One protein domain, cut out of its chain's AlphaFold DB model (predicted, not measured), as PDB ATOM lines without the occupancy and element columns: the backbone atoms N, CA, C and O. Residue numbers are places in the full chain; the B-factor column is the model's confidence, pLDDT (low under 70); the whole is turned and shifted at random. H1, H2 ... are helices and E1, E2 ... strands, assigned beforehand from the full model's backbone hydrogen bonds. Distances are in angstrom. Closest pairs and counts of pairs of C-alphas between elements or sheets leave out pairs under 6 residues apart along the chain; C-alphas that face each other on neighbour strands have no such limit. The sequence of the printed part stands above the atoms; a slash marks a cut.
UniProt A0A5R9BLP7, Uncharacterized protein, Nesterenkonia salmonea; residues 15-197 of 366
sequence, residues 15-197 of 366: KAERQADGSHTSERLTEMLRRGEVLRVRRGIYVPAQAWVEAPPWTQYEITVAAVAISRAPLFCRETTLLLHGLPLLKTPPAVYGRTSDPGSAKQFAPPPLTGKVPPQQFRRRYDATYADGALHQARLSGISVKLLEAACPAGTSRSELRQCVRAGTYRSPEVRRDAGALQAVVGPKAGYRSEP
ATOM      1  N   LYS A  15       5.154  15.224 -37.627       95.06
ATOM      2  CA  LYS A  15       4.939  14.191 -36.612       95.06
ATOM      3  C   LYS A  15       5.809  14.457 -35.386       95.06
ATOM      4  O   LYS A  15       7.006  14.702 -35.493       95.06
ATOM      5  N   ALA A  16       5.200  14.380 -34.207       93.62
ATOM      6  CA  ALA A  16       5.925  14.339 -32.948       93.62
ATOM      7  C   ALA A  16       6.585  12.963 -32.802       93.62
ATOM      8  O   ALA A  16       5.887  11.946 -32.750       93.62
ATOM      9  N   GLU A  17       7.911  12.931 -32.754       93.12
ATOM     10  CA  GLU A  17       8.686  11.696 -32.698       93.12
ATOM     11  C   GLU A  17      10.046  11.893 -32.028       93.12
ATOM     12  O   GLU A  17      10.535  13.016 -31.858       93.12
ATOM     13  N   ARG A  18      10.642  10.769 -31.627       90.31
ATOM     14  CA  ARG A  18      11.976  10.716 -31.034       90.31
ATOM     15  C   ARG A  18      13.034  10.856 -32.125       90.31
ATOM     16  O   ARG A  18      12.936  10.198 -33.156       90.31
ATOM     17  N   GLN A  19      14.026  11.699 -31.877       89.12
ATOM     18  CA  GLN A  19      15.148  11.954 -32.775       89.12
ATOM     19  C   GLN A  19      16.336  11.036 -32.450       89.12
ATOM     20  O   GLN A  19      16.380  10.402 -31.391       89.12
ATOM     21  N   ALA A  20      17.301  10.961 -33.372       86.12
ATOM     22  CA  ALA A  20      18.497  10.126 -33.229       86.12
ATOM     23  C   ALA A  20      19.380  10.540 -32.035       86.12
ATOM     24  O   ALA A  20      20.011   9.689 -31.418       86.12
ATOM     25  N   ASP A  21      19.359  11.823 -31.667       87.06
ATOM     26  CA  ASP A  21      20.052  12.390 -30.502       87.06
ATOM     27  C   ASP A  21      19.334  12.124 -29.159       87.06
ATOM     28  O   ASP A  21      19.775  12.573 -28.105       87.06
ATOM     29  N   GLY A  22      18.210  11.397 -29.179       83.31
ATOM     30  CA  GLY A  22      17.410  11.074 -28.000       83.31
ATOM     31  C   GLY A  22      16.401  12.147 -27.581       83.31
ATOM     32  O   GLY A  22      15.570  11.863 -26.711       83.31
ATOM     33  N   SER A  23      16.410  13.326 -28.213       85.38
ATOM     34  CA  SER A  23      15.412  14.377 -28.002       85.38
ATOM     35  C   SER A  23      14.045  13.993 -28.592       85.38
ATOM     36  O   SER A  23      13.912  13.037 -29.364       85.38
ATOM     37  N   HIS A  24      12.984  14.712 -28.213       90.31
ATOM     38  CA  HIS A  24      11.635  14.484 -28.735       90.31
ATOM     39  C   HIS A  24      11.031  15.786 -29.273       90.31
ATOM     40  O   HIS A  24      10.976  16.798 -28.577       90.31
ATOM     41  N   THR A  25      10.503  15.764 -30.498       92.62
ATOM     42  CA  THR A  25      10.049  16.987 -31.193       92.62
ATOM     43  C   THR A  25       8.752  17.589 -30.640       92.62
ATOM     44  O   THR A  25       8.316  18.650 -31.089       92.62
ATOM     45  N   SER A  26       8.116  16.955 -29.649       90.38
ATOM     46  CA  SER A  26       6.837  17.410 -29.079       90.38
ATOM     47  C   SER A  26       6.894  18.797 -28.456       90.38
ATOM     48  O   SER A  26       5.909  19.529 -28.553       90.38
ATOM     49  N   GLU A  27       7.999  19.153 -27.800       90.69
ATOM     50  CA  GLU A  27       8.150  20.468 -27.168       90.69
ATOM     51  C   GLU A  27       8.208  21.560 -28.232       90.69
ATOM     52  O   GLU A  27       7.388  22.479 -28.206       90.69
ATOM     53  N   ARG A  28       9.064  21.376 -29.246       94.88
ATOM     54  CA  ARG A  28       9.148  22.253 -30.420       94.88
ATOM     55  C   ARG A  28       7.792  22.416 -31.109       94.88
ATOM     56  O   ARG A  28       7.363  23.539 -31.336       94.88
ATOM     57  N   LEU A  29       7.081  21.325 -31.398       95.88
ATOM     58  CA  LEU A  29       5.768  21.384 -32.060       95.88
ATOM     59  C   LEU A  29       4.693  22.050 -31.188       95.88
ATOM     60  O   LEU A  29       3.790  22.712 -31.698       95.88
ATOM     61  N   THR A  30       4.778  21.888 -29.867       94.44
ATOM     62  CA  THR A  30       3.889  22.582 -28.928       94.44
ATOM     63  C   THR A  30       4.173  24.080 -28.910       94.44
ATOM     64  O   THR A  30       3.231  24.868 -28.856       94.44
ATOM     65  N   GLU A  31       5.442  24.476 -28.988       94.62
ATOM     66  CA  GLU A  31       5.850  25.876 -29.064       94.62
ATOM     67  C   GLU A  31       5.437  26.521 -30.395       94.62
ATOM     68  O   GLU A  31       4.800  27.573 -30.382       94.62
ATOM     69  N   MET A  32       5.647  25.846 -31.529       95.81
ATOM     70  CA  MET A  32       5.146  26.292 -32.840       95.81
ATOM     71  C   MET A  32       3.618  26.473 -32.832       95.81
ATOM     72  O   MET A  32       3.088  27.472 -33.319       95.81
ATOM     73  N   LEU A  33       2.878  25.544 -32.209       95.31
ATOM     74  CA  LEU A  33       1.426  25.670 -32.045       95.31
ATOM     75  C   LEU A  33       1.058  26.870 -31.166       95.31
ATOM     76  O   LEU A  33       0.088  27.571 -31.453       95.31
ATOM     77  N   ARG A  34       1.815  27.130 -30.092       93.88
ATOM     78  CA  ARG A  34       1.610  28.319 -29.257       93.88
ATOM     79  C   ARG A  34       1.848  29.597 -30.046       93.88
ATOM     80  O   ARG A  34       1.086  30.530 -29.824       93.88
ATOM     81  N   ARG A  35       2.818  29.629 -30.957       93.25
ATOM     82  CA  ARG A  35       3.120  30.779 -31.824       93.25
ATOM     83  C   ARG A  35       2.123  30.988 -32.963       93.25
ATOM     84  O   ARG A  35       2.102  32.063 -33.537       93.25
ATOM     85  N   GLY A  36       1.241  30.023 -33.230       91.25
ATOM     86  CA  GLY A  36       0.253  30.123 -34.308       91.25
ATOM     87  C   GLY A  36       0.727  29.556 -35.649       91.25
ATOM     88  O   GLY A  36       0.011  29.669 -36.636       91.25
ATOM     89  N   GLU A  37       1.895  28.913 -35.685       93.56
ATOM     90  CA  GLU A  37       2.540  28.428 -36.915       93.56
ATOM     91  C   GLU A  37       1.969  27.081 -37.391       93.56
ATOM     92  O   GLU A  37       1.969  26.770 -38.582       93.56
ATOM     93  N   VAL A  38       1.468  26.253 -36.465       95.69
ATOM     94  CA  VAL A  38       0.932  24.913 -36.764       95.69
ATOM     95  C   VAL A  38      -0.361  24.622 -36.008       95.69
ATOM     96  O   VAL A  38      -0.588  25.101 -34.896       95.69
ATOM     97  N   LEU A  39      -1.190  23.756 -36.587       95.69
ATOM     98  CA  LEU A  39      -2.405  23.215 -35.982       95.69
ATOM     99  C   LEU A  39      -2.251  21.716 -35.721       95.69
ATOM    100  O   LEU A  39      -1.664  20.982 -36.510       95.69
ATOM    101  N   ARG A  40      -2.816  21.230 -34.616       96.50
ATOM    102  CA  ARG A  40      -2.780  19.818 -34.223       96.50
ATOM    103  C   ARG A  40      -4.004  19.062 -34.743       96.50
ATOM    104  O   ARG A  40      -5.040  19.023 -34.082       96.50
ATOM    105  N   VAL A  41      -3.869  18.397 -35.888       95.75
ATOM    106  CA  VAL A  41      -4.958  17.636 -36.537       95.75
ATOM    107  C   VAL A  41      -5.262  16.324 -35.800       95.75
ATOM    108  O   VAL A  41      -6.424  15.910 -35.683       95.75
ATOM    109  N   ARG A  42      -4.228  15.660 -35.265       95.44
ATOM    110  CA  ARG A  42      -4.333  14.449 -34.429       95.44
ATOM    111  C   ARG A  42      -3.316  14.483 -33.291       95.44
ATOM    112  O   ARG A  42      -2.412  15.311 -33.266       95.44
ATOM    113  N   ARG A  43      -3.462  13.591 -32.305       91.50
ATOM    114  CA  ARG A  43      -2.477  13.474 -31.221       91.50
ATOM    115  C   ARG A  43      -1.107  13.156 -31.828       91.50
ATOM    116  O   ARG A  43      -0.950  12.115 -32.454       91.50
ATOM    117  N   GLY A  44      -0.150  14.061 -31.629       93.50
ATOM    118  CA  GLY A  44       1.205  13.938 -32.163       93.50
ATOM    119  C   GLY A  44       1.344  14.236 -33.658       93.50
ATOM    120  O   GLY A  44       2.434  14.040 -34.170       93.50
ATOM    121  N   ILE A  45       0.298  14.707 -34.350       96.44
ATOM    122  CA  ILE A  45       0.347  15.048 -35.781       96.44
ATOM    123  C   ILE A  45      -0.142  16.478 -35.986       96.44
ATOM    124  O   ILE A  45      -1.247  16.837 -35.559       96.44
ATOM    125  N   TYR A  46       0.678  17.267 -36.660       97.31
ATOM    126  CA  TYR A  46       0.499  18.690 -36.875       97.31
ATOM    127  C   TYR A  46       0.555  19.014 -38.369       97.31
ATOM    128  O   TYR A  46       1.119  18.262 -39.160       97.31
ATOM    129  N   VAL A  47      -0.048  20.133 -38.741       96.38
ATOM    130  CA  VAL A  47      -0.051  20.687 -40.097       96.38
ATOM    131  C   VAL A  47       0.339  22.164 -40.013       96.38
ATOM    132  O   VAL A  47      -0.053  22.807 -39.029       96.38
ATOM    133  N   PRO A  48       1.078  22.725 -40.987       94.88
ATOM    134  CA  PRO A  48       1.245  24.172 -41.092       94.88
ATOM    135  C   PRO A  48      -0.113  24.879 -41.031       94.88
ATOM    136  O   PRO A  48      -1.068  24.461 -41.692       94.88
ATOM    137  N   ALA A  49      -0.228  25.916 -40.202       92.44
ATOM    138  CA  ALA A  49      -1.508  26.571 -39.951       92.44
ATOM    139  C   ALA A  49      -2.081  27.184 -41.236       92.44
ATOM    140  O   ALA A  49      -3.265  27.002 -41.514       92.44
ATOM    141  N   GLN A  50      -1.225  27.817 -42.042       88.75
ATOM    142  CA  GLN A  50      -1.591  28.416 -43.324       88.75
ATOM    143  C   GLN A  50      -2.172  27.378 -44.294       88.75
ATOM    144  O   GLN A  50      -3.289  27.546 -44.777       88.75
ATOM    145  N   ALA A  51      -1.493  26.236 -44.451       90.69
ATOM    146  CA  ALA A  51      -1.947  25.142 -45.311       90.69
ATOM    147  C   ALA A  51      -3.331  24.596 -44.917       90.69
ATOM    148  O   ALA A  51      -4.082  24.150 -45.775       90.69
ATOM    149  N   TRP A  52      -3.695  24.619 -43.631       91.75
ATOM    150  CA  TRP A  52      -5.037  24.222 -43.189       91.75
ATOM    151  C   TRP A  52      -6.083  25.325 -43.392       91.75
ATOM    152  O   TRP A  52      -7.222  25.033 -43.753       91.75
ATOM    153  N   VAL A  53      -5.721  26.576 -43.099       87.62
ATOM    154  CA  VAL A  53      -6.621  27.736 -43.155       87.62
ATOM    155  C   VAL A  53      -7.034  28.054 -44.590       87.62
ATOM    156  O   VAL A  53      -8.213  28.302 -44.832       87.62
ATOM    157  N   GLU A  54      -6.087  28.004 -45.523       84.50
ATOM    158  CA  GLU A  54      -6.315  28.240 -46.954       84.50
ATOM    159  C   GLU A  54      -6.934  27.021 -47.649       84.50
ATOM    160  O   GLU A  54      -7.573  27.148 -48.696       84.50
ATOM    161  N   ALA A  55      -6.780  25.832 -47.060       86.62
ATOM    162  CA  ALA A  55      -7.313  24.610 -47.629       86.62
ATOM    163  C   ALA A  55      -8.850  24.623 -47.658       86.62
ATOM    164  O   ALA A  55      -9.503  24.796 -46.621       86.62
ATOM    165  N   PRO A  56      -9.458  24.310 -48.812       87.19
ATOM    166  CA  PRO A  56     -10.882  24.040 -48.861       87.19
ATOM    167  C   PRO A  56     -11.241  22.770 -48.060       87.19
ATOM    168  O   PRO A  56     -10.376  21.928 -47.787       87.19
ATOM    169  N   PRO A  57     -12.530  22.559 -47.720       89.50
ATOM    170  CA  PRO A  57     -12.950  21.450 -46.856       89.50
ATOM    171  C   PRO A  57     -12.505  20.052 -47.314       89.50
ATOM    172  O   PRO A  57     -12.196  19.198 -46.485       89.50
ATOM    173  N   TRP A  58     -12.443  19.793 -48.624       89.25
ATOM    174  CA  TRP A  58     -11.982  18.503 -49.157       89.25
ATOM    175  C   TRP A  58     -10.476  18.281 -48.948       89.25
ATOM    176  O   TRP A  58     -10.077  17.184 -48.569       89.25
ATOM    177  N   THR A  59      -9.650  19.320 -49.071       92.19
ATOM    178  CA  THR A  59      -8.217  19.244 -48.753       92.19
ATOM    179  C   THR A  59      -7.994  19.037 -47.253       92.19
ATOM    180  O   THR A  59      -7.196  18.190 -46.855       92.19
ATOM    181  N   GLN A  60      -8.765  19.720 -46.396       93.81
ATOM    182  CA  GLN A  60      -8.750  19.474 -44.944       93.81
ATOM    183  C   GLN A  60      -9.122  18.019 -44.600       93.81
ATOM    184  O   GLN A  60      -8.590  17.429 -43.650       93.81
ATOM    185  N   TYR A  61     -10.019  17.413 -45.384       96.38
ATOM    186  CA  TYR A  61     -10.377  16.005 -45.256       96.38
ATOM    187  C   TYR A  61      -9.222  15.076 -45.628       96.38
ATOM    188  O   TYR A  61      -8.888  14.211 -44.819       96.38
ATOM    189  N   GLU A  62      -8.555  15.286 -46.767       96.88
ATOM    190  CA  GLU A  62      -7.360  14.522 -47.158       96.88
ATOM    191  C   GLU A  62      -6.256  14.601 -46.094       96.88
ATOM    192  O   GLU A  62      -5.772  13.566 -45.623       96.88
ATOM    193  N   ILE A  63      -5.947  15.815 -45.621       96.69
ATOM    194  CA  ILE A  63      -5.013  16.058 -44.510       96.69
ATOM    195  C   ILE A  63      -5.398  15.224 -43.284       96.69
ATOM    196  O   ILE A  63      -4.557  14.574 -42.657       96.69
ATOM    197  N   THR A  64      -6.687  15.200 -42.940       97.62
ATOM    198  CA  THR A  64      -7.166  14.442 -41.782       97.62
ATOM    199  C   THR A  64      -7.059  12.929 -41.996       97.62
ATOM    200  O   THR A  64      -6.698  12.215 -41.057       97.62
ATOM    201  N   VAL A  65      -7.343  12.417 -43.198       98.31
ATOM    202  CA  VAL A  65      -7.188  10.991 -43.533       98.31
ATOM    203  C   VAL A  65      -5.723  10.569 -43.390       98.31
ATOM    204  O   VAL A  65      -5.445   9.581 -42.707       98.31
ATOM    205  N   ALA A  66      -4.783  11.350 -43.933       98.00
ATOM    206  CA  ALA A  66      -3.347  11.122 -43.762       98.00
ATOM    207  C   ALA A  66      -2.927  11.162 -42.283       98.00
ATOM    208  O   ALA A  66      -2.281  10.230 -41.800       98.00
ATOM    209  N   ALA A  67      -3.378  12.158 -41.516       97.38
ATOM    210  CA  ALA A  67      -3.075  12.254 -40.087       97.38
ATOM    211  C   ALA A  67      -3.614  11.056 -39.276       97.38
ATOM    212  O   ALA A  67      -2.954  10.573 -38.353       97.38
ATOM    213  N   VAL A  68      -4.805  10.545 -39.614       97.44
ATOM    214  CA  VAL A  68      -5.370   9.328 -39.002       97.44
ATOM    215  C   VAL A  68      -4.541   8.095 -39.365       97.44
ATOM    216  O   VAL A  68      -4.277   7.264 -38.489       97.44
ATOM    217  N   ALA A  69      -4.109   7.987 -40.623       97.25
ATOM    218  CA  ALA A  69      -3.283   6.884 -41.096       97.25
ATOM    219  C   ALA A  69      -1.934   6.838 -40.361       97.25
ATOM    220  O   ALA A  69      -1.547   5.777 -39.881       97.25
ATOM    221  N   ILE A  70      -1.277   7.989 -40.178       95.38
ATOM    222  CA  ILE A  70      -0.000   8.089 -39.449       95.38
ATOM    223  C   ILE A  70      -0.174   7.766 -37.955       95.38
ATOM    224  O   ILE A  70       0.703   7.154 -37.351       95.38
ATOM    225  N   SER A  71      -1.294   8.172 -37.342       91.88
ATOM    226  CA  SER A  71      -1.502   8.044 -35.893       91.88
ATOM    227  C   SER A  71      -1.964   6.653 -35.435       91.88
ATOM    228  O   SER A  71      -1.488   6.175 -34.407       91.88
ATOM    229  N   ARG A  72      -2.915   6.021 -36.138       83.44
ATOM    230  CA  ARG A  72      -3.542   4.745 -35.716       83.44
ATOM    231  C   ARG A  72      -3.609   3.688 -36.828       83.44
ATOM    232  O   ARG A  72      -3.933   2.545 -36.527       83.44
ATOM    233  N   ALA A  73      -3.337   4.057 -38.083       86.12
ATOM    234  CA  ALA A  73      -3.414   3.185 -39.263       86.12
ATOM    235  C   ALA A  73      -4.641   2.236 -39.281       86.12
ATOM    236  O   ALA A  73      -4.477   1.014 -39.416       86.12
ATOM    237  N   PRO A  74      -5.881   2.753 -39.104       94.44
ATOM    238  CA  PRO A  74      -7.066   1.904 -39.158       94.44
ATOM    239  C   PRO A  74      -7.236   1.309 -40.562       94.44
ATOM    240  O   PRO A  74      -6.701   1.831 -41.538       94.44
ATOM    241  N   LEU A  75      -8.032   0.245 -40.668       98.06
ATOM    242  CA  LEU A  75      -8.547  -0.201 -41.960       98.06
ATOM    243  C   LEU A  75      -9.629   0.793 -42.401       98.06
ATOM    244  O   LEU A  75     -10.731   0.764 -41.857       98.06
ATOM    245  N   PHE A  76      -9.312   1.709 -43.314       98.69
ATOM    246  CA  PHE A  76     -10.279   2.671 -43.839       98.69
ATOM    247  C   PHE A  76     -11.426   1.952 -44.550       98.69
ATOM    248  O   PHE A  76     -11.231   0.914 -45.176       98.69
ATOM    249  N   CYS A  77     -12.626   2.511 -44.443       98.44
ATOM    250  CA  CYS A  77     -13.820   2.001 -45.110       98.44
ATOM    251  C   CYS A  77     -14.615   3.159 -45.716       98.44
ATOM    252  O   CYS A  77     -14.229   4.325 -45.582       98.44
ATOM    253  N   ARG A  78     -15.741   2.842 -46.357       97.50
ATOM    254  CA  ARG A  78     -16.767   3.832 -46.710       97.50
ATOM    255  C   ARG A  78     -16.259   4.956 -47.634       97.50
ATOM    256  O   ARG A  78     -15.359   4.718 -48.436       97.50
ATOM    257  N   GLU A  79     -16.791   6.177 -47.512       98.00
ATOM    258  CA  GLU A  79     -16.389   7.358 -48.286       98.00
ATOM    259  C   GLU A  79     -14.872   7.603 -48.236       98.00
ATOM    260  O   GLU A  79     -14.277   7.966 -49.246       98.00
ATOM    261  N   THR A  80     -14.215   7.335 -47.099       98.56
ATOM    262  CA  THR A  80     -12.751   7.447 -46.994       98.56
ATOM    263  C   THR A  80     -12.034   6.474 -47.928       98.56
ATOM    264  O   THR A  80     -11.018   6.820 -48.520       98.56
ATOM    265  N   THR A  81     -12.559   5.258 -48.087       98.50
ATOM    266  CA  THR A  81     -12.011   4.293 -49.047       98.50
ATOM    267  C   THR A  81     -12.295   4.709 -50.480       98.50
ATOM    268  O   THR A  81     -11.384   4.638 -51.295       98.50
ATOM    269  N   LEU A  82     -13.500   5.203 -50.788       98.06
ATOM    270  CA  LEU A  82     -13.803   5.727 -52.127       98.06
ATOM    271  C   LEU A  82     -12.788   6.811 -52.536       98.06
ATOM    272  O   LEU A  82     -12.209   6.720 -53.617       98.06
ATOM    273  N   LEU A  83     -12.482   7.745 -51.626       97.31
ATOM    274  CA  LEU A  83     -11.455   8.773 -51.821       97.31
ATOM    275  C   LEU A  83     -10.055   8.181 -52.062       97.31
ATOM    276  O   LEU A  83      -9.393   8.558 -53.020       97.31
ATOM    277  N   LEU A  84      -9.606   7.227 -51.238       97.88
ATOM    278  CA  LEU A  84      -8.286   6.581 -51.385       97.88
ATOM    279  C   LEU A  84      -8.133   5.766 -52.687       97.88
ATOM    280  O   LEU A  84      -7.018   5.431 -53.104       97.88
ATOM    281  N   HIS A  85      -9.248   5.406 -53.319       96.75
ATOM    282  CA  HIS A  85      -9.285   4.771 -54.640       96.75
ATOM    283  C   HIS A  85      -9.492   5.774 -55.783       96.75
ATOM    284  O   HIS A  85      -9.588   5.354 -56.938       96.75
ATOM    285  N   GLY A  86      -9.521   7.073 -55.477       94.12
ATOM    286  CA  GLY A  86      -9.642   8.159 -56.444       94.12
ATOM    287  C   GLY A  86     -11.050   8.354 -57.001       94.12
ATOM    288  O   GLY A  86     -11.185   8.930 -58.075       94.12
ATOM    289  N   LEU A  87     -12.095   7.856 -56.329       94.44
ATOM    290  CA  LEU A  87     -13.468   8.127 -56.754       94.44
ATOM    291  C   LEU A  87     -13.918   9.527 -56.309       94.44
ATOM    292  O   LEU A  87     -13.591   9.949 -55.195       94.44
ATOM    293  N   PRO A  88     -14.702  10.235 -57.144       91.69
ATOM    294  CA  PRO A  88     -15.202  11.559 -56.814       91.69
ATOM    295  C   PRO A  88     -16.236  11.494 -55.687       91.69
ATOM    296  O   PRO A  88     -17.096  10.611 -55.647       91.69
ATOM    297  N   LEU A  89     -16.186  12.474 -54.785       92.62
ATOM    298  CA  LEU A  89     -17.176  12.660 -53.726       92.62
ATOM    299  C   LEU A  89     -17.828  14.031 -53.880       92.62
ATOM    300  O   LEU A  89     -17.158  15.053 -53.765       92.62
ATOM    301  N   LEU A  90     -19.145  14.060 -54.089       89.75
ATOM    302  CA  LEU A  90     -19.878  15.315 -54.300       89.75
ATOM    303  C   LEU A  90     -19.812  16.255 -53.083       89.75
ATOM    304  O   LEU A  90     -19.893  17.474 -53.219       89.75
ATOM    305  N   LYS A  91     -19.649  15.691 -51.881       90.44
ATOM    306  CA  LYS A  91     -19.516  16.433 -50.624       90.44
ATOM    307  C   LYS A  91     -18.353  15.899 -49.805       90.44
ATOM    308  O   LYS A  91     -18.071  14.702 -49.810       90.44
ATOM    309  N   THR A  92     -17.733  16.783 -49.028       92.25
ATOM    310  CA  THR A  92     -16.746  16.390 -48.022       92.25
ATOM    311  C   THR A  92     -17.417  15.530 -46.945       92.25
ATOM    312  O   THR A  92     -18.378  15.993 -46.319       92.25
ATOM    313  N   PRO A  93     -16.935  14.303 -46.682       95.31
ATOM    314  CA  PRO A  93     -17.526  13.473 -45.643       95.31
ATOM    315  C   PRO A  93     -17.350  14.105 -44.250       95.31
ATOM    316  O   PRO A  93     -16.296  14.667 -43.949       95.31
ATOM    317  N   PRO A  94     -18.338  13.974 -43.346       94.81
ATOM    318  CA  PRO A  94     -18.294  14.620 -42.028       94.81
ATOM    319  C   PRO A  94     -17.305  13.955 -41.054       94.81
ATOM    320  O   PRO A  94     -17.008  14.492 -39.984       94.81
ATOM    321  N   ALA A  95     -16.818  12.761 -41.395       97.44
ATOM    322  CA  ALA A  95     -15.872  11.997 -40.599       97.44
ATOM    323  C   ALA A  95     -14.943  11.165 -41.488       97.44
ATOM    324  O   ALA A  95     -15.281  10.789 -42.612       97.44
ATOM    325  N   VAL A  96     -13.775  10.837 -40.945       98.38
ATOM    326  CA  VAL A  96     -12.906   9.784 -41.473       98.38
ATOM    327  C   VAL A  96     -13.427   8.437 -40.976       98.38
ATOM    328  O   VAL A  96     -13.583   8.246 -39.768       98.38
ATOM    329  N   TYR A  97     -13.700   7.512 -41.889       98.50
ATOM    330  CA  TYR A  97     -14.326   6.229 -41.592       98.50
ATOM    331  C   TYR A  97     -13.301   5.098 -41.574       98.50
ATOM    332  O   TYR A  97     -12.521   4.931 -42.510       98.50
ATOM    333  N   GLY A  98     -13.325   4.290 -40.516       98.31
ATOM    334  CA  GLY A  98     -12.477   3.106 -40.403       98.31
ATOM    335  C   GLY A  98     -13.178   1.940 -39.724       98.31
ATOM    336  O   GLY A  98     -14.226   2.104 -39.097       98.31
ATOM    337  N   ARG A  99     -12.595   0.748 -39.833       97.62
ATOM    338  CA  ARG A  99     -13.057  -0.463 -39.156       97.62
ATOM    339  C   ARG A  99     -12.399  -0.648 -37.794       97.62
ATOM    340  O   ARG A  99     -11.251  -0.260 -37.580       97.62
ATOM    341  N   THR A 100     -13.128  -1.294 -36.892       95.38
ATOM    342  CA  THR A 100     -12.635  -1.794 -35.604       95.38
ATOM    343  C   THR A 100     -13.104  -3.230 -35.387       95.38
ATOM    344  O   THR A 100     -14.229  -3.579 -35.750       95.38
ATOM    345  N   SER A 101     -12.245  -4.060 -34.795       92.81
ATOM    346  CA  SER A 101     -12.602  -5.401 -34.314       92.81
ATOM    347  C   SER A 101     -13.233  -5.376 -32.920       92.81
ATOM    348  O   SER A 101     -13.924  -6.320 -32.556       92.81
ATOM    349  N   ASP A 102     -13.023  -4.298 -32.160       92.81
ATOM    350  CA  ASP A 102     -13.642  -4.065 -30.855       92.81
ATOM    351  C   ASP A 102     -14.978  -3.312 -31.021       92.81
ATOM    352  O   ASP A 102     -14.959  -2.140 -31.426       92.81
ATOM    353  N   PRO A 103     -16.129  -3.935 -30.691       91.81
ATOM    354  CA  PRO A 103     -17.433  -3.281 -30.738       91.81
ATOM    355  C   PRO A 103     -17.554  -2.071 -29.800       91.81
ATOM    356  O   PRO A 103     -18.259  -1.125 -30.140       91.81
ATOM    357  N   GLY A 104     -16.854  -2.048 -28.658       93.94
ATOM    358  CA  GLY A 104     -16.874  -0.912 -27.722       93.94
ATOM    359  C   GLY A 104     -16.221   0.354 -28.295       93.94
ATOM    360  O   GLY A 104     -16.548   1.484 -27.913       93.94
ATOM    361  N   SER A 105     -15.339   0.168 -29.275       94.69
ATOM    362  CA  SER A 105     -14.707   1.235 -30.045       94.69
ATOM    363  C   SER A 105     -15.526   1.686 -31.260       94.69
ATOM    364  O   SER A 105     -15.155   2.683 -31.879       94.69
ATOM    365  N   ALA A 106     -16.620   1.002 -31.623       96.81
ATOM    366  CA  ALA A 106     -17.424   1.311 -32.810       96.81
ATOM    367  C   ALA A 106     -18.351   2.516 -32.582       96.81
ATOM    368  O   ALA A 106     -19.563   2.392 -32.408       96.81
ATOM    369  N   LYS A 107     -17.756   3.707 -32.554       97.62
ATOM    370  CA  LYS A 107     -18.438   4.976 -32.299       97.62
ATOM    371  C   LYS A 107     -17.764   6.129 -33.030       97.62
ATOM    372  O   LYS A 107     -16.721   5.976 -33.673       97.62
ATOM    373  N   GLN A 108     -18.385   7.298 -32.938       97.75
ATOM    374  CA  GLN A 108     -17.789   8.542 -33.397       97.75
ATOM    375  C   GLN A 108     -16.913   9.143 -32.296       97.75
ATOM    376  O   GLN A 108     -17.322   9.246 -31.142       97.75
ATOM    377  N   PHE A 109     -15.710   9.553 -32.675       96.38
ATOM    378  CA  PHE A 109     -14.747  10.251 -31.842       96.38
ATOM    379  C   PHE A 109     -14.646  11.688 -32.334       96.38
ATOM    380  O   PHE A 109     -14.353  11.930 -33.512       96.38
ATOM    381  N   ALA A 110     -14.887  12.631 -31.425       95.12
ATOM    382  CA  ALA A 110     -14.690  14.042 -31.703       95.12
ATOM    383  C   ALA A 110     -13.216  14.314 -32.067       95.12
ATOM    384  O   ALA A 110     -12.313  13.664 -31.524       95.12
ATOM    385  N   PRO A 111     -12.949  15.256 -32.983       92.31
ATOM    386  CA  PRO A 111     -11.587  15.688 -33.259       92.31
ATOM    387  C   PRO A 111     -10.963  16.321 -32.004       92.31
ATOM    388  O   PRO A 111     -11.672  16.965 -31.227       92.31
ATOM    389  N   PRO A 112      -9.638  16.207 -31.803       90.44
ATOM    390  CA  PRO A 112      -8.973  17.030 -30.802       90.44
ATOM    391  C   PRO A 112      -9.093  18.516 -31.187       90.44
ATOM    392  O   PRO A 112      -9.161  18.830 -32.379       90.44
ATOM    393  N   PRO A 113      -9.053  19.448 -30.217       93.19
ATOM    394  CA  PRO A 113      -8.935  20.867 -30.529       93.19
ATOM    395  C   PRO A 113      -7.678  21.112 -31.369       93.19
ATOM    396  O   PRO A 113      -6.572  20.747 -30.941       93.19
ATOM    397  N   LEU A 114      -7.856  21.729 -32.544       94.88
ATOM    398  CA  LEU A 114      -6.759  22.017 -33.473       94.88
ATOM    399  C   LEU A 114      -5.714  22.940 -32.834       94.88
ATOM    400  O   LEU A 114      -4.517  22.751 -33.017       94.88
ATOM    401  N   THR A 115      -6.157  23.882 -32.005       94.62
ATOM    402  CA  THR A 115      -5.302  24.834 -31.279       94.62
ATOM    403  C   THR A 115      -4.759  24.265 -29.963       94.62
ATOM    404  O   THR A 115      -4.219  24.992 -29.131       94.62
ATOM    405  N   GLY A 116      -4.891  22.956 -29.723       92.00
ATOM    406  CA  GLY A 116      -4.379  22.316 -28.516       92.00
ATOM    407  C   GLY A 116      -5.015  22.874 -27.241       92.00
ATOM    408  O   GLY A 116      -6.222  22.762 -27.052       92.00
ATOM    409  N   LYS A 117      -4.184  23.426 -26.348       92.50
ATOM    410  CA  LYS A 117      -4.631  24.123 -25.127       92.50
ATOM    411  C   LYS A 117      -4.774  25.640 -25.325       92.50
ATOM    412  O   LYS A 117      -5.201  26.323 -24.403       92.50
ATOM    413  N   VAL A 118      -4.387  26.173 -26.487       92.94
ATOM    414  CA  VAL A 118      -4.481  27.607 -26.785       92.94
ATOM    415  C   VAL A 118      -5.933  27.938 -27.139       92.94
ATOM    416  O   VAL A 118      -6.492  27.294 -28.034       92.94
ATOM    417  N   PRO A 119      -6.565  28.926 -26.483       92.12
ATOM    418  CA  PRO A 119      -7.900  29.379 -26.857       92.12
ATOM    419  C   PRO A 119      -7.958  29.815 -28.334       92.12
ATOM    420  O   PRO A 119      -7.060  30.533 -28.781       92.12
ATOM    421  N   PRO A 120      -9.006  29.454 -29.103       89.19
ATOM    422  CA  PRO A 120      -9.068  29.747 -30.539       89.19
ATOM    423  C   PRO A 120      -8.887  31.225 -30.903       89.19
ATOM    424  O   PRO A 120      -8.224  31.533 -31.886       89.19
ATOM    425  N   GLN A 121      -9.430  32.149 -30.104       87.81
ATOM    426  CA  GLN A 121      -9.259  33.590 -30.330       87.81
ATOM    427  C   GLN A 121      -7.805  34.044 -30.141       87.81
ATOM    428  O   GLN A 121      -7.309  34.859 -30.912       87.81
ATOM    429  N   GLN A 122      -7.108  33.495 -29.142       91.25
ATOM    430  CA  GLN A 122      -5.696  33.794 -28.916       91.25
ATOM    431  C   GLN A 122      -4.831  33.223 -30.042       91.25
ATOM    432  O   GLN A 122      -3.906  33.893 -30.489       91.25
ATOM    433  N   PHE A 123      -5.149  32.018 -30.524       90.88
ATOM    434  CA  PHE A 123      -4.468  31.433 -31.676       90.88
ATOM    435  C   PHE A 123      -4.621  32.317 -32.920       90.88
ATOM    436  O   PHE A 123      -3.619  32.622 -33.555       90.88
ATOM    437  N   ARG A 124      -5.843  32.784 -33.224       87.25
ATOM    438  CA  ARG A 124      -6.106  33.680 -34.366       87.25
ATOM    439  C   ARG A 124      -5.250  34.941 -34.318       87.25
ATOM    440  O   ARG A 124      -4.521  35.190 -35.260       87.25
ATOM    441  N   ARG A 125      -5.225  35.647 -33.179       87.38
ATOM    442  CA  ARG A 125      -4.388  36.852 -33.014       87.38
ATOM    443  C   ARG A 125      -2.907  36.598 -33.306       87.38
ATOM    444  O   ARG A 125      -2.240  37.457 -33.864       87.38
ATOM    445  N   ARG A 126      -2.386  35.436 -32.901       90.06
ATOM    446  CA  ARG A 126      -0.983  35.063 -33.136       90.06
ATOM    447  C   ARG A 126      -0.724  34.677 -34.588       90.06
ATOM    448  O   ARG A 126       0.302  35.064 -35.137       90.06
ATOM    449  N   TYR A 127      -1.665  33.965 -35.204       86.88
ATOM    450  CA  TYR A 127      -1.634  33.683 -36.634       86.88
ATOM    451  C   TYR A 127      -1.624  34.985 -37.440       86.88
ATOM    452  O   TYR A 127      -0.721  35.178 -38.239       86.88
ATOM    453  N   ASP A 128      -2.555  35.905 -37.179       84.25
ATOM    454  CA  ASP A 128      -2.673  37.172 -37.918       84.25
ATOM    455  C   ASP A 128      -1.414  38.047 -37.765       84.25
ATOM    456  O   ASP A 128      -1.002  38.722 -38.701       84.25
ATOM    457  N   ALA A 129      -0.754  38.000 -36.602       84.56
ATOM    458  CA  ALA A 129       0.527  38.678 -36.388       84.56
ATOM    459  C   ALA A 129       1.694  38.047 -37.174       84.56
ATOM    460  O   ALA A 129       2.692  38.714 -37.428       84.56
ATOM    461  N   THR A 130       1.583  36.764 -37.525       81.06
ATOM    462  CA  THR A 130       2.612  36.004 -38.254       81.06
ATOM    463  C   THR A 130       2.381  36.047 -39.768       81.06
ATOM    464  O   THR A 130       3.336  36.087 -40.537       81.06
ATOM    465  N   TYR A 131       1.117  36.066 -40.198       79.56
ATOM    466  CA  TYR A 131       0.689  36.028 -41.594       79.56
ATOM    467  C   TYR A 131      -0.111  37.304 -41.901       79.56
ATOM    468  O   TYR A 131      -1.319  37.358 -41.683       79.56
ATOM    469  N   ALA A 132       0.593  38.345 -42.361       62.25
ATOM    470  CA  ALA A 132       0.064  39.706 -42.519       62.25
ATOM    471  C   ALA A 132      -0.965  39.874 -43.659       62.25
ATOM    472  O   ALA A 132      -1.749  40.824 -43.635       62.25
ATOM    473  N   ASP A 133      -1.007  38.949 -44.626       61.88
ATOM    474  CA  ASP A 133      -2.022  38.933 -45.683       61.88
ATOM    475  C   ASP A 133      -3.323  38.318 -45.152       61.88
ATOM    476  O   ASP A 133      -3.537  37.103 -45.145       61.88
ATOM    477  N   GLY A 134      -4.188  39.194 -44.640       52.47
ATOM    478  CA  GLY A 134      -5.438  38.877 -43.956       52.47
ATOM    479  C   GLY A 134      -6.448  38.053 -44.764       52.47
ATOM    480  O   GLY A 134      -7.444  38.579 -45.251       52.47
ATOM    481  N   ALA A 135      -6.284  36.731 -44.786       52.47
ATOM    482  CA  ALA A 135      -7.295  35.785 -45.265       52.47
ATOM    483  C   ALA A 135      -7.880  34.897 -44.149       52.47
ATOM    484  O   ALA A 135      -8.419  33.826 -44.418       52.47
ATOM    485  N   LEU A 136      -7.842  35.324 -42.880       56.94
ATOM    486  CA  LEU A 136      -8.462  34.569 -41.779       56.94
ATOM    487  C   LEU A 136      -9.915  34.959 -41.474       56.94
ATOM    488  O   LEU A 136     -10.438  34.612 -40.410       56.94
ATOM    489  N   HIS A 137     -10.616  35.639 -42.385       48.75
ATOM    490  CA  HIS A 137     -11.917  36.205 -42.027       48.75
ATOM    491  C   HIS A 137     -13.035  35.172 -41.789       48.75
ATOM    492  O   HIS A 137     -14.039  35.531 -41.175       48.75
ATOM    493  N   GLN A 138     -12.882  33.892 -42.179       50.41
ATOM    494  CA  GLN A 138     -13.944  32.877 -41.991       50.41
ATOM    495  C   GLN A 138     -13.494  31.428 -41.699       50.41
ATOM    496  O   GLN A 138     -14.353  30.564 -41.502       50.41
ATOM    497  N   ALA A 139     -12.192  31.110 -41.630       55.09
ATOM    498  CA  ALA A 139     -11.770  29.711 -41.482       55.09
ATOM    499  C   ALA A 139     -12.261  29.104 -40.157       55.09
ATOM    500  O   ALA A 139     -11.971  29.607 -39.062       55.09
ATOM    501  N   ARG A 140     -13.014  28.001 -40.233       62.38
ATOM    502  CA  ARG A 140     -13.415  27.232 -39.052       62.38
ATOM    503  C   ARG A 140     -12.210  26.433 -38.559       62.38
ATOM    504  O   ARG A 140     -11.772  25.490 -39.210       62.38
ATOM    505  N   LEU A 141     -11.705  26.767 -37.370       79.81
ATOM    506  CA  LEU A 141     -10.694  25.975 -36.655       79.81
ATOM    507  C   LEU A 141     -11.333  24.736 -36.001       79.81
ATOM    508  O   LEU A 141     -11.206  24.499 -34.801       79.81
ATOM    509  N   SER A 142     -12.060  23.954 -36.797       83.50
ATOM    510  CA  SER A 142     -12.720  22.719 -36.385       83.50
ATOM    511  C   SER A 142     -12.072  21.538 -37.085       83.50
ATOM    512  O   SER A 142     -11.977  21.524 -38.309       83.50
ATOM    513  N   GLY A 143     -11.650  20.531 -36.322       90.12
ATOM    514  CA  GLY A 143     -11.166  19.289 -36.914       90.12
ATOM    515  C   GLY A 143     -12.301  18.431 -37.479       90.12
ATOM    516  O   GLY A 143     -13.483  18.678 -37.241       90.12
ATOM    517  N   ILE A 144     -11.929  17.365 -38.183       94.94
ATOM    518  CA  ILE A 144     -12.867  16.370 -38.718       94.94
ATOM    519  C   ILE A 144     -12.882  15.147 -37.795       94.94
ATOM    520  O   ILE A 144     -11.825  14.678 -37.353       94.94
ATOM    521  N   SER A 145     -14.076  14.637 -37.483       97.31
ATOM    522  CA  SER A 145     -14.269  13.486 -36.583       97.31
ATOM    523  C   SER A 145     -13.699  12.189 -37.171       97.31
ATOM    524  O   SER A 145     -13.472  12.080 -38.375       97.31
ATOM    525  N   VAL A 146     -13.509  11.170 -36.331       97.88
ATOM    526  CA  VAL A 146     -13.288   9.785 -36.787       97.88
ATOM    527  C   VAL A 146     -14.505   8.959 -36.415       97.88
ATOM    528  O   VAL A 146     -14.943   9.009 -35.270       97.88
ATOM    529  N   LYS A 147     -15.043   8.174 -37.343       98.19
ATOM    530  CA  LYS A 147     -16.111   7.216 -37.059       98.19
ATOM    531  C   LYS A 147     -15.598   5.807 -37.293       98.19
ATOM    532  O   LYS A 147     -15.298   5.428 -38.423       98.19
ATOM    533  N   LEU A 148     -15.497   5.040 -36.213       98.19
ATOM    534  CA  LEU A 148     -15.167   3.627 -36.306       98.19
ATOM    535  C   LEU A 148     -16.448   2.809 -36.418       98.19
ATOM    536  O   LEU A 148     -17.411   3.016 -35.682       98.19
ATOM    537  N   LEU A 149     -16.442   1.878 -37.359       97.25
ATOM    538  CA  LEU A 149     -17.522   0.945 -37.623       97.25
ATOM    539  C   LEU A 149     -17.010  -0.465 -37.363       97.25
ATOM    540  O   LEU A 149     -15.861  -0.780 -37.655       97.25
ATOM    541  N   GLU A 150     -17.858  -1.354 -36.865       96.88
ATOM    542  CA  GLU A 150     -17.502  -2.774 -36.894       96.88
ATOM    543  C   GLU A 150     -17.436  -3.267 -38.351       96.88
ATOM    544  O   GLU A 150     -17.867  -2.569 -39.282       96.88
ATOM    545  N   ALA A 151     -16.941  -4.489 -38.544       95.44
ATOM    546  CA  ALA A 151     -16.916  -5.158 -39.841       95.44
ATOM    547  C   ALA A 151     -18.260  -5.055 -40.587       95.44
ATOM    548  O   ALA A 151     -19.339  -5.078 -39.977       95.44
ATOM    549  N   ALA A 152     -18.197  -4.926 -41.914       94.50
ATOM    550  CA  ALA A 152     -19.381  -5.057 -42.750       94.50
ATOM    551  C   ALA A 152     -20.002  -6.444 -42.511       94.50
ATOM    552  O   ALA A 152     -19.287  -7.440 -42.428       94.50
ATOM    553  N   CYS A 153     -21.322  -6.500 -42.352       93.88
ATOM    554  CA  CYS A 153     -22.033  -7.739 -42.052       93.88
ATOM    555  C   CYS A 153     -22.815  -8.174 -43.292       93.88
ATOM    556  O   CYS A 153     -23.664  -7.392 -43.732       93.88
ATOM    557  N   PRO A 154     -22.561  -9.365 -43.856       93.50
ATOM    558  CA  PRO A 154     -23.349  -9.862 -44.974       93.50
ATOM    559  C   PRO A 154     -24.776 -10.226 -44.530       93.50
ATOM    560  O   PRO A 154     -25.102 -10.300 -43.336       93.50
ATOM    561  N   ALA A 155     -25.666 -10.406 -45.501       91.44
ATOM    562  CA  ALA A 155     -26.941 -11.079 -45.309       91.44
ATOM    563  C   ALA A 155     -26.706 -12.537 -44.878       91.44
ATOM    564  O   ALA A 155     -25.656 -13.108 -45.150       91.44
ATOM    565  N   GLY A 156     -27.659 -13.125 -44.153       91.44
ATOM    566  CA  GLY A 156     -27.531 -14.492 -43.632       91.44
ATOM    567  C   GLY A 156     -26.663 -14.639 -42.376       91.44
ATOM    568  O   GLY A 156     -26.798 -15.639 -41.687       91.44
ATOM    569  N   THR A 157     -25.846 -13.642 -42.018       95.00
ATOM    570  CA  THR A 157     -25.087 -13.625 -40.752       95.00
ATOM    571  C   THR A 157     -25.662 -12.591 -39.790       95.00
ATOM    572  O   THR A 157     -25.930 -11.440 -40.172       95.00
ATOM    573  N   SER A 158     -25.849 -12.968 -38.524       96.12
ATOM    574  CA  SER A 158     -26.226 -12.028 -37.471       96.12
ATOM    575  C   SER A 158     -25.022 -11.200 -37.006       96.12
ATOM    576  O   SER A 158     -23.859 -11.593 -37.108       96.12
ATOM    577  N   ARG A 159     -25.278 -10.010 -36.447       95.06
ATOM    578  CA  ARG A 159     -24.200  -9.164 -35.904       95.06
ATOM    579  C   ARG A 159     -23.467  -9.856 -34.747       95.06
ATOM    580  O   ARG A 159     -22.272  -9.634 -34.579       95.06
ATOM    581  N   SER A 160     -24.181 -10.666 -33.963       96.38
ATOM    582  CA  SER A 160     -23.618 -11.420 -32.839       96.38
ATOM    583  C   SER A 160     -22.672 -12.522 -33.321       96.38
ATOM    584  O   SER A 160     -21.532 -12.582 -32.860       96.38
ATOM    585  N   GLU A 161     -23.098 -13.310 -34.316       97.06
ATOM    586  CA  GLU A 161     -22.258 -14.328 -34.968       97.06
ATOM    587  C   GLU A 161     -20.985 -13.709 -35.543       97.06
ATOM    588  O   GLU A 161     -19.885 -14.153 -35.227       97.06
ATOM    589  N   LEU A 162     -21.103 -12.616 -36.306       96.56
ATOM    590  CA  LEU A 162     -19.929 -11.967 -36.889       96.56
ATOM    591  C   LEU A 162     -18.944 -11.484 -35.812       96.56
ATOM    592  O   LEU A 162     -17.734 -11.641 -35.962       96.56
ATOM    593  N   ARG A 163     -19.444 -10.935 -34.696       96.38
ATOM    594  CA  ARG A 163     -18.604 -10.561 -33.544       96.38
ATOM    595  C   ARG A 163     -17.921 -11.773 -32.914       96.38
ATOM    596  O   ARG A 163     -16.799 -11.639 -32.429       96.38
ATOM    597  N   GLN A 164     -18.575 -12.932 -32.869       96.44
ATOM    598  CA  GLN A 164     -17.960 -14.171 -32.393       96.44
ATOM    599  C   GLN A 164     -16.839 -14.620 -33.334       96.44
ATOM    600  O   GLN A 164     -15.741 -14.878 -32.852       96.44
ATOM    601  N   CYS A 165     -17.060 -14.609 -34.652       96.25
ATOM    602  CA  CYS A 165     -16.025 -14.945 -35.635       96.25
ATOM    603  C   CYS A 165     -14.821 -13.991 -35.571       96.25
ATOM    604  O   CYS A 165     -13.676 -14.431 -35.621       96.25
ATOM    605  N   VAL A 166     -15.058 -12.683 -35.406       95.06
ATOM    606  CA  VAL A 166     -13.984 -11.689 -35.221       95.06
ATOM    607  C   VAL A 166     -13.189 -11.970 -33.943       95.06
ATOM    608  O   VAL A 166     -11.961 -11.965 -33.984       95.06
ATOM    609  N   ARG A 167     -13.866 -12.244 -32.817       94.38
ATOM    610  CA  ARG A 167     -13.209 -12.574 -31.537       94.38
ATOM    611  C   ARG A 167     -12.420 -13.882 -31.607       94.38
ATOM    612  O   ARG A 167     -11.332 -13.950 -31.052       94.38
ATOM    613  N   ALA A 168     -12.949 -14.883 -32.305       95.50
ATOM    614  CA  ALA A 168     -12.285 -16.163 -32.542       95.50
ATOM    615  C   ALA A 168     -11.166 -16.081 -33.600       95.50
ATOM    616  O   ALA A 168     -10.462 -17.059 -33.821       95.50
ATOM    617  N   GLY A 169     -11.010 -14.942 -34.286       94.56
ATOM    618  CA  GLY A 169     -10.023 -14.759 -35.351       94.56
ATOM    619  C   GLY A 169     -10.349 -15.479 -36.665       94.56
ATOM    620  O   GLY A 169      -9.538 -15.429 -37.588       94.56
ATOM    621  N   THR A 170     -11.526 -16.103 -36.780       96.19
ATOM    622  CA  THR A 170     -11.982 -16.834 -37.976       96.19
ATOM    623  C   THR A 170     -12.541 -15.916 -39.062       96.19
ATOM    624  O   THR A 170     -12.713 -16.341 -40.201       96.19
ATOM    625  N   TYR A 171     -12.789 -14.644 -38.740       94.75
ATOM    626  CA  TYR A 171     -13.138 -13.611 -39.711       94.75
ATOM    627  C   TYR A 171     -12.213 -12.399 -39.587       94.75
ATOM    628  O   TYR A 171     -11.998 -11.862 -38.497       94.75
ATOM    629  N   ARG A 172     -11.735 -11.906 -40.732       93.19
ATOM    630  CA  ARG A 172     -11.041 -10.622 -40.858       93.19
ATOM    631  C   ARG A 172     -11.700  -9.798 -41.951       93.19
ATOM    632  O   ARG A 172     -12.081 -10.328 -42.992       93.19
ATOM    633  N   SER A 173     -11.825  -8.495 -41.712       95.00
ATOM    634  CA  SER A 173     -12.304  -7.582 -42.745       95.00
ATOM    635  C   SER A 173     -11.355  -7.614 -43.950       95.00
ATOM    636  O   SER A 173     -10.142  -7.529 -43.743       95.00
ATOM    637  N   PRO A 174     -11.883  -7.725 -45.182       95.69
ATOM    638  CA  PRO A 174     -11.082  -7.660 -46.396       95.69
ATOM    639  C   PRO A 174     -10.270  -6.367 -46.446       95.69
ATOM    640  O   PRO A 174     -10.791  -5.290 -46.150       95.69
ATOM    641  N   GLU A 175      -9.007  -6.473 -46.844       96.75
ATOM    642  CA  GLU A 175      -8.065  -5.359 -46.835       96.75
ATOM    643  C   GLU A 175      -7.246  -5.325 -48.122       96.75
ATOM    644  O   GLU A 175      -6.815  -6.356 -48.633       96.75
ATOM    645  N   VAL A 176      -7.001  -4.112 -48.610       97.25
ATOM    646  CA  VAL A 176      -6.027  -3.791 -49.651       97.25
ATOM    647  C   VAL A 176      -5.133  -2.646 -49.178       97.25
ATOM    648  O   VAL A 176      -5.506  -1.844 -48.313       97.25
ATOM    649  N   ARG A 177      -3.938  -2.552 -49.761       97.44
ATOM    650  CA  ARG A 177      -3.020  -1.435 -49.530       97.44
ATOM    651  C   ARG A 177      -3.153  -0.396 -50.637       97.44
ATOM    652  O   ARG A 177      -3.244  -0.737 -51.815       97.44
ATOM    653  N   ARG A 178      -3.133   0.877 -50.251       97.12
ATOM    654  CA  ARG A 178      -3.018   2.023 -51.159       97.12
ATOM    655  C   ARG A 178      -1.687   2.715 -50.910       97.12
ATOM    656  O   ARG A 178      -1.236   2.777 -49.767       97.12
ATOM    657  N   ASP A 179      -1.058   3.190 -51.973       96.12
ATOM    658  CA  ASP A 179       0.236   3.865 -51.902       96.12
ATOM    659  C   ASP A 179       0.154   5.221 -51.172       96.12
ATOM    660  O   ASP A 179      -0.929   5.738 -50.891       96.12
ATOM    661  N   ALA A 180       1.312   5.788 -50.829       93.75
ATOM    662  CA  ALA A 180       1.401   7.072 -50.132       93.75
ATOM    663  C   ALA A 180       0.877   8.259 -50.967       93.75
ATOM    664  O   ALA A 180       0.511   9.278 -50.391       93.75
ATOM    665  N   GLY A 181       0.818   8.122 -52.296       93.69
ATOM    666  CA  GLY A 181       0.293   9.123 -53.229       93.69
ATOM    667  C   GLY A 181      -1.194   8.943 -53.546       93.69
ATOM    668  O   GLY A 181      -1.697   9.551 -54.488       93.69
ATOM    669  N   ALA A 182      -1.910   8.101 -52.789       94.50
ATOM    670  CA  ALA A 182      -3.341   7.879 -52.977       94.50
ATOM    671  C   ALA A 182      -4.190   9.135 -52.714       94.50
ATOM    672  O   ALA A 182      -5.314   9.216 -53.203       94.50
ATOM    673  N   LEU A 183      -3.663  10.088 -51.941       94.44
ATOM    674  CA  LEU A 183      -4.232  11.416 -51.734       94.44
ATOM    675  C   LEU A 183      -3.349  12.437 -52.453       94.44
ATOM    676  O   LEU A 183      -2.125  12.340 -52.388       94.44
ATOM    677  N   GLN A 184      -3.961  13.389 -53.153       88.81
ATOM    678  CA  GLN A 184      -3.232  14.328 -54.007       88.81
ATOM    679  C   GLN A 184      -2.776  15.568 -53.240       88.81
ATOM    680  O   GLN A 184      -1.710  16.109 -53.519       88.81
ATOM    681  N   ALA A 185      -3.569  16.020 -52.266       89.81
ATOM    682  CA  ALA A 185      -3.342  17.297 -51.600       89.81
ATOM    683  C   ALA A 185      -2.396  17.209 -50.390       89.81
ATOM    684  O   ALA A 185      -2.072  18.230 -49.787       89.81
ATOM    685  N   VAL A 186      -1.968  16.008 -49.997       94.31
ATOM    686  CA  VAL A 186      -1.164  15.766 -48.791       94.31
ATOM    687  C   VAL A 186      -0.163  14.643 -49.035       94.31
ATOM    688  O   VAL A 186      -0.492  13.637 -49.660       94.31
ATOM    689  N   VAL A 187       1.046  14.774 -48.493       94.94
ATOM    690  CA  VAL A 187       2.021  13.680 -48.490       94.94
ATOM    691  C   VAL A 187       1.540  12.580 -47.540       94.94
ATOM    692  O   VAL A 187       1.422  12.780 -46.327       94.94
ATOM    693  N   GLY A 188       1.239  11.401 -48.089       92.69
ATOM    694  CA  GLY A 188       0.790  10.258 -47.305       92.69
ATOM    695  C   GLY A 188       1.897   9.575 -46.490       92.69
ATOM    696  O   GLY A 188       3.091   9.813 -46.689       92.69
ATOM    697  N   PRO A 189       1.531   8.681 -45.553       94.00
ATOM    698  CA  PRO A 189       2.503   7.896 -44.799       94.00
ATOM    699  C   PRO A 189       3.320   6.988 -45.727       94.00
ATOM    700  O   PRO A 189       2.759   6.338 -46.607       94.00
ATOM    701  N   LYS A 190       4.622   6.824 -45.451       92.06
ATOM    702  CA  LYS A 190       5.511   5.907 -46.202       92.06
ATOM    703  C   LYS A 190       4.961   4.478 -46.312       92.06
ATOM    704  O   LYS A 190       5.133   3.824 -47.331       92.06
ATOM    705  N   ALA A 191       4.270   4.004 -45.273       92.12
ATOM    706  CA  ALA A 191       3.654   2.676 -45.235       92.12
ATOM    707  C   ALA A 191       2.336   2.564 -46.031       92.12
ATOM    708  O   ALA A 191       1.692   1.510 -45.992       92.12
ATOM    709  N   GLY A 192       1.900   3.641 -46.688       96.56
ATOM    710  CA  GLY A 192       0.626   3.728 -47.387       96.56
ATOM    711  C   GLY A 192      -0.588   3.643 -46.461       96.56
ATOM    712  O   GLY A 192      -0.494   3.721 -45.232       96.56
ATOM    713  N   TYR A 193      -1.753   3.441 -47.063       98.12
ATOM    714  CA  TYR A 193      -3.035   3.344 -46.374       98.12
ATOM    715  C   TYR A 193      -3.542   1.905 -46.400       98.12
ATOM    716  O   TYR A 193      -3.350   1.174 -47.371       98.12
ATOM    717  N   ARG A 194      -4.204   1.489 -45.320       98.00
ATOM    718  CA  ARG A 194      -4.974   0.242 -45.268       98.00
ATOM    719  C   ARG A 194      -6.424   0.588 -45.555       98.00
ATOM    720  O   ARG A 194      -6.976   1.424 -44.848       98.00
ATOM    721  N   SER A 195      -7.046  -0.021 -46.553       98.00
ATOM    722  CA  SER A 195      -8.451   0.238 -46.880       98.00
ATOM    723  C   SER A 195      -9.195  -1.043 -47.216       98.00
ATOM    724  O   SER A 195      -8.585  -2.053 -47.552       98.00
ATOM    725  N   GLU A 196     -10.522  -1.004 -47.185       97.69
ATOM    726  CA  GLU A 196     -11.326  -2.053 -47.811       97.69
ATOM    727  C   GLU A 196     -11.071  -2.102 -49.334       97.69
ATOM    728  O   GLU A 196     -10.646  -1.102 -49.938       97.69
ATOM    729  N   PRO A 197     -11.327  -3.251 -49.988       97.50
ATOM    730  CA  PRO A 197     -11.428  -3.315 -51.439       97.50
ATOM    731  C   PRO A 197     -12.473  -2.318 -51.950       97.50
ATOM    732  O   PRO A 197     -13.535  -2.163 -51.338       97.50
TER     733      PRO A 197
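This is residues 15 to 197 of the 366 residues of an uncharacterized protein of Nesterenkonia salmonea (UniProt A0A5R9BLP7). One long helix, H3, lies in the middle, and three small two-stranded sheets are set round it: the hairpin E1 and E2, the parallel pair E3 and E4, and the hairpin E5 and E6, with H4 between E3 and E6. H1 and H5 meet in a corner at one end of the long axis, beyond E1 and E2, and H6 lies at the opposite end, touching no other helix. The printed part has 183 residues with six named helices and six named strands, in the order H1 E1 E2 H2 H3 H4 E3 H5 E4 H6 E5 E6; under half of the residues are in named elements, and the class is mixed, helices and strands. The whole is compact, with a radius of gyration of the C-alphas of 18.4 A, and spans 60 by 44 by 29 A.

H1, residues 26 to 35, comes closest to E1, residues 38 to 42, at the C-alphas of Met 32 and Val 38, 5.9 A apart. E1 and E2, residues 45 to 48, are a hairpin, antiparallel at 148 degrees, with N 39 and O 47 at 2.9 A and N 47 and O 39 at 2.9 A, within hydrogen-bond range. H2, residues 49 to 53, is close to H3, residues 57 to 72, but not clearly touching, the closest C-alphas being those of Trp 52 and Gln 60, 6.3 A apart. The closest C-alphas of H3 and E1 are those of Ala 67 and Arg 42, at 6.2 A. H4, residues 78 to 84, is about perpendicular to H3 at 85 degrees, close but not clearly touching, with the C-alphas of Val 65 and Thr 80 the closest at 7.4 A. E3, residues 95 to 99, comes closest to H3 at the C-alphas of Val 96 and Val 65, 6.2 A apart, and to H4 at those of Tyr 97 and Thr 80, 5.8 A apart. H5, residues 120 to 130, touches H1, about perpendicular at 82 degrees, with the C-alphas of Arg 126 and Arg 35 closest at 6.1 A. E4, residues 145 to 149, is parallel to E3 at 27 degrees, with N 147 and O 96 at 2.8 A, within hydrogen-bond range. E3, H5 and E4 form a strand-helix-strand unit, two parallel neighbour strands with a helix between them in the chain, and its crossover is right-handed. Residues 108 to 109 pair with residues 146 to 147 of E4, antiparallel. H6, residues 159 to 167, is apart from H3 and H5, among others. E5, residues 176 to 178, and E6, residues 193 to 195, are a hairpin, antiparallel at 143 degrees, with N 176 and O 195 at 2.8 A. The closest C-alphas of E6 and H4 are those of Ser 195 and Thr 81, at 5.8 A. In H1 to H6 every O i to N i+4 pair is within hydrogen-bond range.

H1 begins at C-alpha 26, (6.837, 17.410, -29.079), and is 14.1 A long; E1 is 11.9 A long. H3, the longest helix, begins at C-alpha 57, (-12.950, 21.450, -46.856), and is 22.2 A long. E3 is 12.9 A, H5 15.3 A, E4 13.0 A and H6 12.3 A long. E6 ends at C-alpha 195, (-8.451, 0.238, -46.880).

The two C-alphas farthest apart are those of Ala 132 and Gly 156, at 60.8 A. The printed part has no cut. The links E3 to H5, H5 to E4 and E5 to E6 are long. The mean pLDDT of the printed part is 91.7, and residues 132 to 140 are under 70.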